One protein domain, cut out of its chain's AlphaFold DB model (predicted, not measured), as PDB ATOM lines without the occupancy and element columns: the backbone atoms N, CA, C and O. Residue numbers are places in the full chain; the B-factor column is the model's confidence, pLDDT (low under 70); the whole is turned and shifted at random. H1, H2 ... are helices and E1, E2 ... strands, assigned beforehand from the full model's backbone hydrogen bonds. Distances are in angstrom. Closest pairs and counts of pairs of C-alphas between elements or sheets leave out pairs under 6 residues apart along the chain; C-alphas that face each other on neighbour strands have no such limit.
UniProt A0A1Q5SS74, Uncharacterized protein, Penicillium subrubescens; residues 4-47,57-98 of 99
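AT A GLANCE: This is residues 4 to 47 and 57 to 98 of the 99 residues of an uncharacterized protein of Penicillium subrubescens (UniProt A0A1Q5SS74). A small, strongly twisted sheet of three strands has two helical arms going off from it in different directions: the short helices H1 and H2 follow E2 far out past its end and meet at a corner, and H3 follows E3, with residues 91 to 98 sticking out freely. The long stretch of residues 57 to 75, with no named element, loops near the sheet. The printed part has 86 residues, with three named strands and three named helices in the order E1 E2 H1 H2 E3 H3, and its class is mixed, helices and strands. The sheet runs E2 E1 E3 and is mixed. The whole is only just loose, close to extended, with a radius of gyration of the C-alphas of 17.6 A, and is flat, spanning 49 by 42 by 19 A.

HOW THE PARTS SIT: E1, residues 4 to 9, is the inner strand of the sheet. E2, residues 15 to 21, is its antiparallel neighbour at 161 degrees; the two form a hairpin, with N 7 and O 16 at 2.7 A and N 18 and O 5 at 2.9 A, within hydrogen-bond range. E3, residues 76 to 82, is parallel to E1 at 26 degrees, with N 80 and O 6 at 2.8 A and N 8 and O 80 at 2.9 A, within that range. E2 and E3 are the edge strands. The sheet is only just strongly twisted, with C-alphas up to 4.2 A off its best plane. H1, residues 24 to 33, is not on the sheet. H2, residues 36 to 41, is not on it either. H1 and H2 only just touch, only at the corner by their link, with 3 pairs of C-alphas within 8 A; the closest, those of Arg 32 and Gln 38, are 5.6 A apart, and the lines are about perpendicular at 76 degrees. H3, residues 88 to 97, is on the sheet but only grazes it, with residues 88 to 90. H1 and H3 are apart. Every O i to N i+4 pair is within hydrogen-bond range in H1 and H3; in H2 it is 1 of 2, with 2 of 3 O i to N i+3 pairs within range.

IN THESE COORDINATES: E1 begins at C-alpha 4, (343.185, 350.908, 267.842), and is 15.8 A long. E2 is 18.2 A, H1 14.5 A, H2 9.1 A and E3 15.1 A long. H3, 14.2 A long, ends at C-alpha 97, (344.087, 344.688, 297.497).

THE WHOLE: The C-alphas farthest apart, those of Glu 37 and Asp 62, are 50.7 A apart. Residues 48 to 56 are not printed, and C-alphas 47 and 57 are 21.6 A apart across this cut, which lies in the link from H2 to E3. The links printed whole are tight. The mean pLDDT of the printed part is 82.2; residues 42 to 47 and 67 to 72 are under 70.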
ATOM      1  N   PHE A   4     342.847 350.475 266.492       89.56
ATOM      2  CA  PHE A   4     343.185 350.908 267.842       89.56
ATOM      3  C   PHE A   4     344.550 351.592 267.908       89.56
ATOM      4  O   PHE A   4     345.436 351.342 267.097       89.56
ATOM      5  N   VAL A   5     344.729 352.423 268.926       90.12
ATOM      6  CA  VAL A   5     346.041 352.802 269.453       90.12
ATOM      7  C   VAL A   5     346.351 351.881 270.624       90.12
ATOM      8  O   VAL A   5     345.557 351.798 271.564       90.12
ATOM      9  N   GLY A   6     347.487 351.193 270.570       90.38
ATOM     10  CA  GLY A   6     347.972 350.374 271.675       90.38
ATOM     11  C   GLY A   6     348.821 351.198 272.641       90.38
ATOM     12  O   GLY A   6     349.708 351.932 272.221       90.38
ATOM     13  N   TYR A   7     348.576 351.065 273.939       90.81
ATOM     14  CA  TYR A   7     349.420 351.582 275.013       90.81
ATOM     15  C   TYR A   7     350.050 350.390 275.717       90.81
ATOM     16  O   TYR A   7     349.340 349.575 276.310       90.81
ATOM     17  N   PHE A   8     351.370 350.289 275.634       90.94
ATOM     18  CA  PHE A   8     352.136 349.213 276.245       90.94
ATOM     19  C   PHE A   8     352.888 349.747 277.463       90.94
ATOM     20  O   PHE A   8     353.678 350.681 277.332       90.94
ATOM     21  N   TYR A   9     352.639 349.166 278.635       91.50
ATOM     22  CA  TYR A   9     353.299 349.543 279.886       91.50
ATOM     23  C   TYR A   9     354.485 348.607 280.120       91.50
ATOM     24  O   TYR A   9     354.297 347.467 280.539       91.50
ATOM     25  N   ASP A  10     355.702 349.069 279.833       86.12
ATOM     26  CA  ASP A  10     356.892 348.203 279.766       86.12
ATOM     27  C   ASP A  10     357.213 347.496 281.094       86.12
ATOM     28  O   ASP A  10     357.542 346.310 281.105       86.12
ATOM     29  N   GLU A  11     357.045 348.186 282.224       87.50
ATOM     30  CA  GLU A  11     357.371 347.634 283.546       87.50
ATOM     31  C   GLU A  11     356.490 346.439 283.934       87.50
ATOM     32  O   GLU A  11     356.978 345.473 284.521       87.50
ATOM     33  N   CYS A  12     355.194 346.489 283.614       90.12
ATOM     34  CA  CYS A  12     354.222 345.469 284.020       90.12
ATOM     35  C   CYS A  12     353.682 344.624 282.861       90.12
ATOM     36  O   CYS A  12     352.919 343.692 283.101       90.12
ATOM     37  N   ARG A  13     354.071 344.933 281.619       88.94
ATOM     38  CA  ARG A  13     353.650 344.259 280.379       88.94
ATOM     39  C   ARG A  13     352.149 344.321 280.088       88.94
ATOM     40  O   ARG A  13     351.671 343.646 279.179       88.94
ATOM     41  N   HIS A  14     351.391 345.135 280.818       90.69
ATOM     42  CA  HIS A  14     349.984 345.343 280.511       90.69
ATOM     43  C   HIS A  14     349.810 346.124 279.213       90.69
ATOM     44  O   HIS A  14     350.622 346.978 278.844       90.69
ATOM     45  N   VAL A  15     348.686 345.852 278.557       89.88
ATOM     46  CA  VAL A  15     348.288 346.509 277.321       89.88
ATOM     47  C   VAL A  15     346.919 347.126 277.487       89.88
ATOM     48  O   VAL A  15     345.994 346.504 278.006       89.88
ATOM     49  N   ARG A  16     346.785 348.353 276.998       90.31
ATOM     50  CA  ARG A  16     345.501 349.025 276.853       90.31
ATOM     51  C   ARG A  16     345.306 349.422 275.404       90.31
ATOM     52  O   ARG A  16     346.205 349.978 274.788       90.31
ATOM     53  N   PHE A  17     344.106 349.208 274.891       89.00
ATOM     54  CA  PHE A  17     343.729 349.652 273.558       89.00
ATOM     55  C   PHE A  17     342.770 350.831 273.661       89.00
ATOM     56  O   PHE A  17     341.815 350.804 274.438       89.00
ATOM     57  N   ALA A  18     343.026 351.875 272.881       88.50
ATOM     58  CA  ALA A  18     342.090 352.967 272.670       88.50
ATOM     59  C   ALA A  18     341.563 352.890 271.241       88.50
ATOM     60  O   ALA A  18     342.342 352.866 270.292       88.50
ATOM     61  N   LEU A  19     340.244 352.840 271.087       87.31
ATOM     62  CA  LEU A  19     339.616 352.792 269.773       87.31
ATOM     63  C   LEU A  19     339.915 354.084 269.000       87.31
ATOM     64  O   LEU A  19     339.632 355.179 269.482       87.31
ATOM     65  N   HIS A  20     340.501 353.942 267.812       87.94
ATOM     66  CA  HIS A  20     340.863 355.043 266.924       87.94
ATOM     67  C   HIS A  20     339.849 355.214 265.790       87.94
ATOM     68  O   HIS A  20     339.394 356.328 265.535       87.94
ATOM     69  N   LEU A  21     339.474 354.114 265.129       85.94
ATOM     70  CA  LEU A  21     338.495 354.111 264.040       85.94
ATOM     71  C   LEU A  21     337.521 352.944 264.195       85.94
ATOM     72  O   LEU A  21     337.924 351.805 264.437       85.94
ATOM     73  N   PHE A  22     336.239 353.240 264.010       85.31
ATOM     74  CA  PHE A  22     335.176 352.241 263.953       85.31
ATOM     75  C   PHE A  22     335.208 351.500 262.612       85.31
ATOM     76  O   PHE A  22     335.480 352.103 261.575       85.31
ATOM     77  N   CYS A  23     334.871 350.211 262.614       84.94
ATOM     78  CA  CYS A  23     334.468 349.528 261.387       84.94
ATOM     79  C   CYS A  23     333.046 349.936 260.984       84.94
ATOM     80  O   CYS A  23     332.268 350.397 261.822       84.94
ATOM     81  N   ASP A  24     332.675 349.685 259.728       84.69
ATOM     82  CA  ASP A  24     331.325 349.975 259.227       84.69
ATOM     83  C   ASP A  24     330.232 349.281 260.046       84.69
ATOM     84  O   ASP A  24     329.171 349.858 260.275       84.69
ATOM     85  N   ALA A  25     330.498 348.066 260.539       81.75
ATOM     86  CA  ALA A  25     329.538 347.326 261.347       81.75
ATOM     87  C   ALA A  25     329.273 348.026 262.690       81.75
ATOM     88  O   ALA A  25     328.125 348.325 263.006       81.75
ATOM     89  N   LEU A  26     330.321 348.368 263.447       80.75
ATOM     90  CA  LEU A  26     330.190 349.085 264.716       80.75
ATOM     91  C   LEU A  26     329.627 350.498 264.505       80.75
ATOM     92  O   LEU A  26     328.783 350.947 265.277       80.75
ATOM     93  N   PHE A  27     330.023 351.178 263.427       83.12
ATOM     94  CA  PHE A  27     329.457 352.472 263.055       83.12
ATOM     95  C   PHE A  27     327.949 352.383 262.785       83.12
ATOM     96  O   PHE A  27     327.184 353.183 263.323       83.12
ATOM     97  N   ALA A  28     327.497 351.382 262.026       81.00
ATOM     98  CA  ALA A  28     326.077 351.148 261.785       81.00
ATOM     99  C   ALA A  28     325.317 350.879 263.093       81.00
ATOM    100  O   ALA A  28     324.216 351.396 263.285       81.00
ATOM    101  N   GLN A  29     325.906 350.133 264.033       79.50
ATOM    102  CA  GLN A  29     325.298 349.919 265.350       79.50
ATOM    103  C   GLN A  29     325.172 351.213 266.155       79.50
ATOM    104  O   GLN A  29     324.099 351.489 266.688       79.50
ATOM    105  N   LEU A  30     326.215 352.045 266.170       79.62
ATOM    106  CA  LEU A  30     326.169 353.363 266.806       79.62
ATOM    107  C   LEU A  30     325.110 354.272 266.173       79.62
ATOM    108  O   LEU A  30     324.433 355.013 266.885       79.62
ATOM    109  N   GLN A  31     324.923 354.202 264.852       81.88
ATOM    110  CA  GLN A  31     323.853 354.944 264.188       81.88
ATOM    111  C   GLN A  31     322.462 354.456 264.602       81.88
ATOM    112  O   GLN A  31     321.605 355.291 264.883       81.88
ATOM    113  N   ARG A  32     322.247 353.140 264.736       81.75
ATOM    114  CA  ARG A  32     320.958 352.586 265.195       81.75
ATOM    115  C   ARG A  32     320.554 353.083 266.579       81.75
ATOM    116  O   ARG A  32     319.376 353.314 266.808       81.75
ATOM    117  N   ILE A  33     321.503 353.289 267.495       79.44
ATOM    118  CA  ILE A  33     321.202 353.828 268.836       79.44
ATOM    119  C   ILE A  33     320.596 355.238 268.747       79.44
ATOM    120  O   ILE A  33     319.835 355.642 269.623       79.44
ATOM    121  N   ASN A  34     320.898 355.992 267.690       80.06
ATOM    122  CA  ASN A  34     320.330 357.321 267.480       80.06
ATOM    123  C   ASN A  34     318.981 357.297 266.735       80.06
ATOM    124  O   ASN A  34     318.332 358.336 266.644       80.06
ATOM    125  N   ASP A  35     318.538 356.138 266.242       83.88
ATOM    126  CA  ASP A  35     317.254 355.943 265.566       83.88
ATOM    127  C   ASP A  35     316.213 355.376 266.552       83.88
ATOM    128  O   ASP A  35     316.418 354.343 267.196       83.88
ATOM    129  N   ALA A  36     315.088 356.080 266.707       84.31
ATOM    130  CA  ALA A  36     314.051 355.725 267.673       84.31
ATOM    131  C   ALA A  36     313.310 354.425 267.317       84.31
ATOM    132  O   ALA A  36     313.015 353.645 268.220       84.31
ATOM    133  N   GLU A  37     313.057 354.161 266.032       86.00
ATOM    134  CA  GLU A  37     312.385 352.933 265.588       86.00
ATOM    135  C   GLU A  37     313.317 351.727 265.755       86.00
ATOM    136  O   GLU A  37     312.913 350.669 266.234       86.00
ATOM    137  N   GLN A  38     314.602 351.897 265.433       80.69
ATOM    138  CA  GLN A  38     315.604 350.841 265.598       80.69
ATOM    139  C   GLN A  38     315.835 350.486 267.073       80.69
ATOM    140  O   GLN A  38     315.993 349.311 267.405       80.69
ATOM    141  N   ARG A  39     315.821 351.473 267.976       78.06
ATOM    142  CA  ARG A  39     315.967 351.243 269.423       78.06
ATOM    143  C   ARG A  39     314.887 350.345 270.020       78.06
ATOM    144  O   ARG A  39     315.171 349.631 270.975       78.06
ATOM    145  N   GLU A  40     313.662 350.402 269.506       79.56
ATOM    146  CA  GLU A  40     312.558 349.571 270.001       79.56
ATOM    147  C   GLU A  40     312.644 348.126 269.490       79.56
ATOM    148  O   GLU A  40     312.167 347.201 270.149       79.56
ATOM    149  N   LEU A  41     313.289 347.921 268.338       78.69
ATOM    150  CA  LEU A  41     313.392 346.624 267.666       78.69
ATOM    151  C   LEU A  41     314.589 345.778 268.132       78.69
ATOM    152  O   LEU A  41     314.561 344.556 267.979       78.69
ATOM    153  N   PHE A  42     315.630 346.391 268.702       69.06
ATOM    154  CA  PHE A  42     316.852 345.698 269.125       69.06
ATOM    155  C   PHE A  42     317.109 345.869 270.630       69.06
ATOM    156  O   PHE A  42     317.387 346.963 271.109       69.06
ATOM    157  N   TRP A  43     317.058 344.758 271.375       66.19
ATOM    158  CA  TRP A  43     317.229 344.725 272.839       66.19
ATOM    159  C   TRP A  43     318.641 345.139 273.301       66.19
ATOM    160  O   TRP A  43     318.793 345.698 274.387       66.19
ATOM    161  N   LEU A  44     319.682 344.870 272.501       60.41
ATOM    162  CA  LEU A  44     321.071 345.232 272.805       60.41
ATOM    163  C   LEU A  44     321.569 346.319 271.836       60.41
ATOM    164  O   LEU A  44     321.451 346.144 270.622       60.41
ATOM    165  N   PRO A  45     322.173 347.412 272.340       61.38
ATOM    166  CA  PRO A  45     322.754 348.453 271.493       61.38
ATOM    167  C   PRO A  45     323.991 347.973 270.713       61.38
ATOM    168  O   PRO A  45     324.288 348.527 269.656       61.38
ATOM    169  N   PHE A  46     324.674 346.932 271.204       64.06
ATOM    170  CA  PHE A  46     325.884 346.364 270.610       64.06
ATOM    171  C   PHE A  46     325.775 344.848 270.484       64.06
ATOM    172  O   PHE A  46     325.337 344.180 271.421       64.06
ATOM    173  N   ASP A  47     326.184 344.324 269.335       69.44
ATOM    174  CA  ASP A  47     326.388 342.889 269.145       69.44
ATOM    175  C   ASP A  47     327.808 342.536 269.623       69.44
ATOM    176  O   ASP A  47     328.773 343.011 269.015       69.44
ATOM    177  N   CYS A  57     346.589 341.867 269.159       86.12
ATOM    178  CA  CYS A  57     347.960 342.031 268.707       86.12
ATOM    179  C   CYS A  57     348.759 340.756 268.948       86.12
ATOM    180  O   CYS A  57     348.495 340.001 269.886       86.12
ATOM    181  N   LEU A  58     349.764 340.542 268.111       87.44
ATOM    182  CA  LEU A  58     350.790 339.540 268.328       87.44
ATOM    183  C   LEU A  58     351.922 340.142 269.165       87.44
ATOM    184  O   LEU A  58     352.240 341.329 269.052       87.44
ATOM    185  N   PHE A  59     352.553 339.296 269.970       87.69
ATOM    186  CA  PHE A  59     353.718 339.645 270.773       87.69
ATOM    187  C   PHE A  59     354.938 338.877 270.268       87.69
ATOM    188  O   PHE A  59     354.813 337.734 269.820       87.69
ATOM    189  N   ASN A  60     356.104 339.508 270.330       87.94
ATOM    190  CA  ASN A  60     357.380 338.862 270.059       87.94
ATOM    191  C   ASN A  60     357.820 337.986 271.251       87.94
ATOM    192  O   ASN A  60     357.156 337.928 272.287       87.94
ATOM    193  N   GLU A  61     358.961 337.312 271.104       88.38
ATOM    194  CA  GLU A  61     359.512 336.421 272.138       88.38
ATOM    195  C   GLU A  61     359.838 337.147 273.454       88.38
ATOM    196  O   GLU A  61     359.749 336.549 274.525       88.38
ATOM    197  N   ASP A  62     360.139 338.444 273.384       85.94
ATOM    198  CA  ASP A  62     360.436 339.299 274.537       85.94
ATOM    199  C   ASP A  62     359.164 339.857 275.218       85.94
ATOM    200  O   ASP A  62     359.248 340.619 276.183       85.94
ATOM    201  N   GLY A  63     357.969 339.504 274.728       86.62
ATOM    202  CA  GLY A  63     356.689 339.969 275.269       86.62
ATOM    203  C   GLY A  63     356.330 341.411 274.893       86.62
ATOM    204  O   GLY A  63     355.475 342.022 275.535       86.62
ATOM    205  N   PHE A  64     356.970 341.965 273.865       86.31
ATOM    206  CA  PHE A  64     356.626 343.260 273.284       86.31
ATOM    207  C   PHE A  64     355.686 343.078 272.093       86.31
ATOM    208  O   PHE A  64     355.816 342.104 271.348       86.31
ATOM    209  N   PRO A  65     354.741 344.001 271.871       86.62
ATOM    210  CA  PRO A  65     353.869 343.927 270.713       86.62
ATOM    211  C   PRO A  65     354.673 344.110 269.424       86.62
ATOM    212  O   PRO A  65     355.610 344.913 269.372       86.62
ATOM    213  N   PHE A  66     354.287 343.402 268.362       85.06
ATOM    214  CA  PHE A  66     354.853 343.666 267.042       85.06
ATOM    215  C   PHE A  66     354.529 345.102 266.611       85.06
ATOM    216  O   PHE A  66     353.370 345.519 266.593       85.06
ATOM    217  N   SER A  67     355.571 345.859 266.265       69.62
ATOM    218  CA  SER A  67     355.467 347.240 265.783       69.62
ATOM    219  C   SER A  67     355.497 347.348 264.254       69.62
ATOM    220  O   SER A  67     355.584 348.458 263.738       69.62
ATOM    221  N   SER A  68     355.531 346.222 263.532       60.06
ATOM    222  CA  SER A  68     355.544 346.203 262.070       60.06
ATOM    223  C   SER A  68     354.121 346.247 261.512       60.06
ATOM    224  O   SER A  68     353.252 345.487 261.946       60.06
ATOM    225  N   ASP A  69     353.913 347.085 260.491       57.97
ATOM    226  CA  ASP A  69     352.662 347.222 259.720       57.97
ATOM    227  C   ASP A  69     352.347 345.983 258.850       57.97
ATOM    228  O   ASP A  69     351.664 346.067 257.825       57.97
ATOM    229  N   GLU A  70     352.890 344.817 259.201       62.22
ATOM    230  CA  GLU A  70     352.667 343.594 258.446       62.22
ATOM    231  C   GLU A  70     351.215 343.120 258.627       62.22
ATOM    232  O   GLU A  70     350.736 342.982 259.756       62.22
ATOM    233  N   PRO A  71     350.488 342.835 257.531       60.62
ATOM    234  CA  PRO A  71     349.137 342.301 257.618       60.62
ATOM    235  C   PRO A  71     349.085 341.051 258.508       60.62
ATOM    236  O   PRO A  71     349.767 340.064 258.240       60.62
ATOM    237  N   GLY A  72     348.250 341.085 259.549       67.31
ATOM    238  CA  GLY A  72     348.059 339.971 260.484       67.31
ATOM    239  C   GLY A  72     348.751 340.120 261.844       67.31
ATOM    240  O   GLY A  72     348.474 339.314 262.728       67.31
ATOM    241  N   THR A  73     349.575 341.152 262.061       75.00
ATOM    242  CA  THR A  73     350.226 341.405 263.366       75.00
ATOM    243  C   THR A  73     349.282 341.965 264.431       75.00
ATOM    244  O   THR A  73     349.563 341.855 265.625       75.00
ATOM    245  N   GLY A  74     348.147 342.535 264.031       80.69
ATOM    246  CA  GLY A  74     347.170 343.126 264.940       80.69
ATOM    247  C   GLY A  74     346.220 344.087 264.234       80.69
ATOM    248  O   GLY A  74     346.345 344.338 263.037       80.69
ATOM    249  N   ASN A  75     345.301 344.666 265.004       85.81
ATOM    250  CA  ASN A  75     344.492 345.820 264.594       85.81
ATOM    251  C   ASN A  75     344.826 347.100 265.387       85.81
ATOM    252  O   ASN A  75     344.063 348.070 265.377       85.81
ATOM    253  N   ALA A  76     345.992 347.123 266.042       86.06
ATOM    254  CA  ALA A  76     346.602 348.335 266.576       86.06
ATOM    255  C   ALA A  76     347.430 349.028 265.480       86.06
ATOM    256  O   ALA A  76     348.401 348.460 264.993       86.06
ATOM    257  N   LEU A  77     347.048 350.249 265.096       82.19
ATOM    258  CA  LEU A  77     347.712 351.026 264.040       82.19
ATOM    259  C   LEU A  77     349.079 351.557 264.465       82.19
ATOM    260  O   LEU A  77     349.954 351.750 263.633       82.19
ATOM    261  N   TRP A  78     349.242 351.861 265.750       82.88
ATOM    262  CA  TRP A  78     350.522 352.252 266.321       82.88
ATOM    263  C   TRP A  78     350.537 352.020 267.828       82.88
ATOM    264  O   TRP A  78     349.493 351.869 268.475       82.88
ATOM    265  N   TRP A  79     351.751 352.034 268.376       86.25
ATOM    266  CA  TRP A  79     352.029 351.790 269.783       86.25
ATOM    267  C   TRP A  79     352.600 353.020 270.476       86.25
ATOM    268  O   TRP A  79     353.528 353.662 269.986       86.25
ATOM    269  N   VAL A  80     352.064 353.308 271.655       87.88
ATOM    270  CA  VAL A  80     352.626 354.233 272.632       87.88
ATOM    271  C   VAL A  80     353.260 353.394 273.737       87.88
ATOM    272  O   VAL A  80     352.564 352.723 274.500       87.88
ATOM    273  N   PHE A  81     354.587 353.419 273.817       83.88
ATOM    274  CA  PHE A  81     355.328 352.776 274.901       83.88
ATOM    275  C   PHE A  81     355.318 353.707 276.109       83.88
ATOM    276  O   PHE A  81     356.009 354.726 276.136       83.88
ATOM    277  N   ASN A  82     354.466 353.387 277.078       76.81
ATOM    278  CA  ASN A  82     354.234 354.222 278.239       76.81
ATOM    279  C   ASN A  82     355.203 353.833 279.357       76.81
ATOM    280  O   ASN A  82     355.045 352.796 280.000       76.81
ATOM    281  N   LEU A  83     356.230 354.663 279.539       70.06
ATOM    282  CA  LEU A  83     357.281 354.471 280.543       70.06
ATOM    283  C   LEU A  83     357.110 355.375 281.770       70.06
ATOM    284  O   LEU A  83     357.899 355.286 282.704       70.06
ATOM    285  N   SER A  84     356.139 356.291 281.752       71.25
ATOM    286  CA  SER A  84     356.023 357.352 282.759       71.25
ATOM    287  C   SER A  84     354.673 357.410 283.457       71.25
ATOM    288  O   SER A  84     354.611 357.884 284.589       71.25
ATOM    289  N   GLU A  85     353.588 356.980 282.809       78.88
ATOM    290  CA  GLU A  85     352.278 356.936 283.456       78.88
ATOM    291  C   GLU A  85     352.077 355.597 284.164       78.88
ATOM    292  O   GLU A  85     352.501 354.540 283.687       78.88
ATOM    293  N   ALA A  86     351.393 355.643 285.305       83.88
ATOM    294  CA  ALA A  86     351.019 354.440 286.023       83.88
ATOM    295  C   ALA A  86     350.054 353.596 285.184       83.88
ATOM    296  O   ALA A  86     349.130 354.104 284.547       83.88
ATOM    297  N   CYS A  87     350.271 352.281 285.192       90.38
ATOM    298  CA  CYS A  87     349.367 351.351 284.537       90.38
ATOM    299  C   CYS A  87     348.015 351.326 285.276       90.38
ATOM    300  O   CYS A  87     347.986 350.872 286.424       90.38
ATOM    301  N   PRO A  88     346.892 351.699 284.627       88.50
ATOM    302  CA  PRO A  88     345.584 351.756 285.283       88.50
ATOM    303  C   PRO A  88     345.130 350.404 285.835       88.50
ATOM    304  O   PRO A  88     344.447 350.332 286.849       88.50
ATOM    305  N   GLU A  89     345.529 349.310 285.184       89.62
ATOM    306  CA  GLU A  89     345.210 347.965 285.656       89.62
ATOM    307  C   GLU A  89     346.008 347.610 286.918       89.62
ATOM    308  O   GLU A  89     345.464 347.033 287.857       89.62
ATOM    309  N   CYS A  90     347.279 348.013 286.995       90.50
ATOM    310  CA  CYS A  90     348.057 347.858 288.222       90.50
ATOM    311  C   CYS A  90     347.502 348.724 289.358       90.50
ATOM    312  O   CYS A  90     347.494 348.267 290.496       90.50
ATOM    313  N   GLU A  91     347.035 349.941 289.071       91.56
ATOM    314  CA  GLU A  91     346.368 350.798 290.061       91.56
ATOM    315  C   GLU A  91     345.078 350.156 290.567       91.56
ATOM    316  O   GLU A  91     344.912 349.991 291.773       91.56
ATOM    317  N   ARG A  92     344.224 349.675 289.658       89.94
ATOM    318  CA  ARG A  92     342.992 348.954 290.002       89.94
ATOM    319  C   ARG A  92     343.271 347.742 290.891       89.94
ATOM    320  O   ARG A  92     342.565 347.517 291.871       89.94
ATOM    321  N   ILE A  93     344.306 346.962 290.572       88.50
ATOM    322  CA  ILE A  93     344.737 345.833 291.403       88.50
ATOM    323  C   ILE A  93     345.240 346.336 292.765       88.50
ATOM    324  O   ILE A  93     344.852 345.789 293.786       88.50
ATOM    325  N   ARG A  94     346.050 347.392 292.838       89.06
ATOM    326  CA  ARG A  94     346.496 347.935 294.136       89.06
ATOM    327  C   ARG A  94     345.323 348.373 295.011       89.06
ATOM    328  O   ARG A  94     345.248 347.963 296.166       89.06
ATOM    329  N   GLU A  95     344.356 349.088 294.441       90.31
ATOM    330  CA  GLU A  95     343.141 349.523 295.139       90.31
ATOM    331  C   GLU A  95     342.302 348.344 295.645       90.31
ATOM    332  O   GLU A  95     341.874 348.336 296.799       90.31
ATOM    333  N   MET A  96     342.102 347.316 294.812       87.69
ATOM    334  CA  MET A  96     341.358 346.111 295.194       87.69
ATOM    335  C   MET A  96     341.996 345.361 296.368       87.69
ATOM    336  O   MET A  96     341.285 344.704 297.130       87.69
ATOM    337  N   TRP A  97     343.321 345.432 296.499       89.06
ATOM    338  CA  TRP A  97     344.087 344.688 297.497       89.06
ATOM    339  C   TRP A  97     344.596 345.565 298.656       89.06
ATOM    340  O   TRP A  97     345.217 345.037 299.578       89.06
ATOM    341  N   GLY A  98     344.301 346.871 298.652       75.56
ATOM    342  CA  GLY A  98     344.705 347.819 299.696       75.56
ATOM    343  C   GLY A  98     346.219 348.045 299.791       75.56
ATOM    344  O   GLY A  98     346.725 348.226 300.900       75.56
TER     345      GLY A  98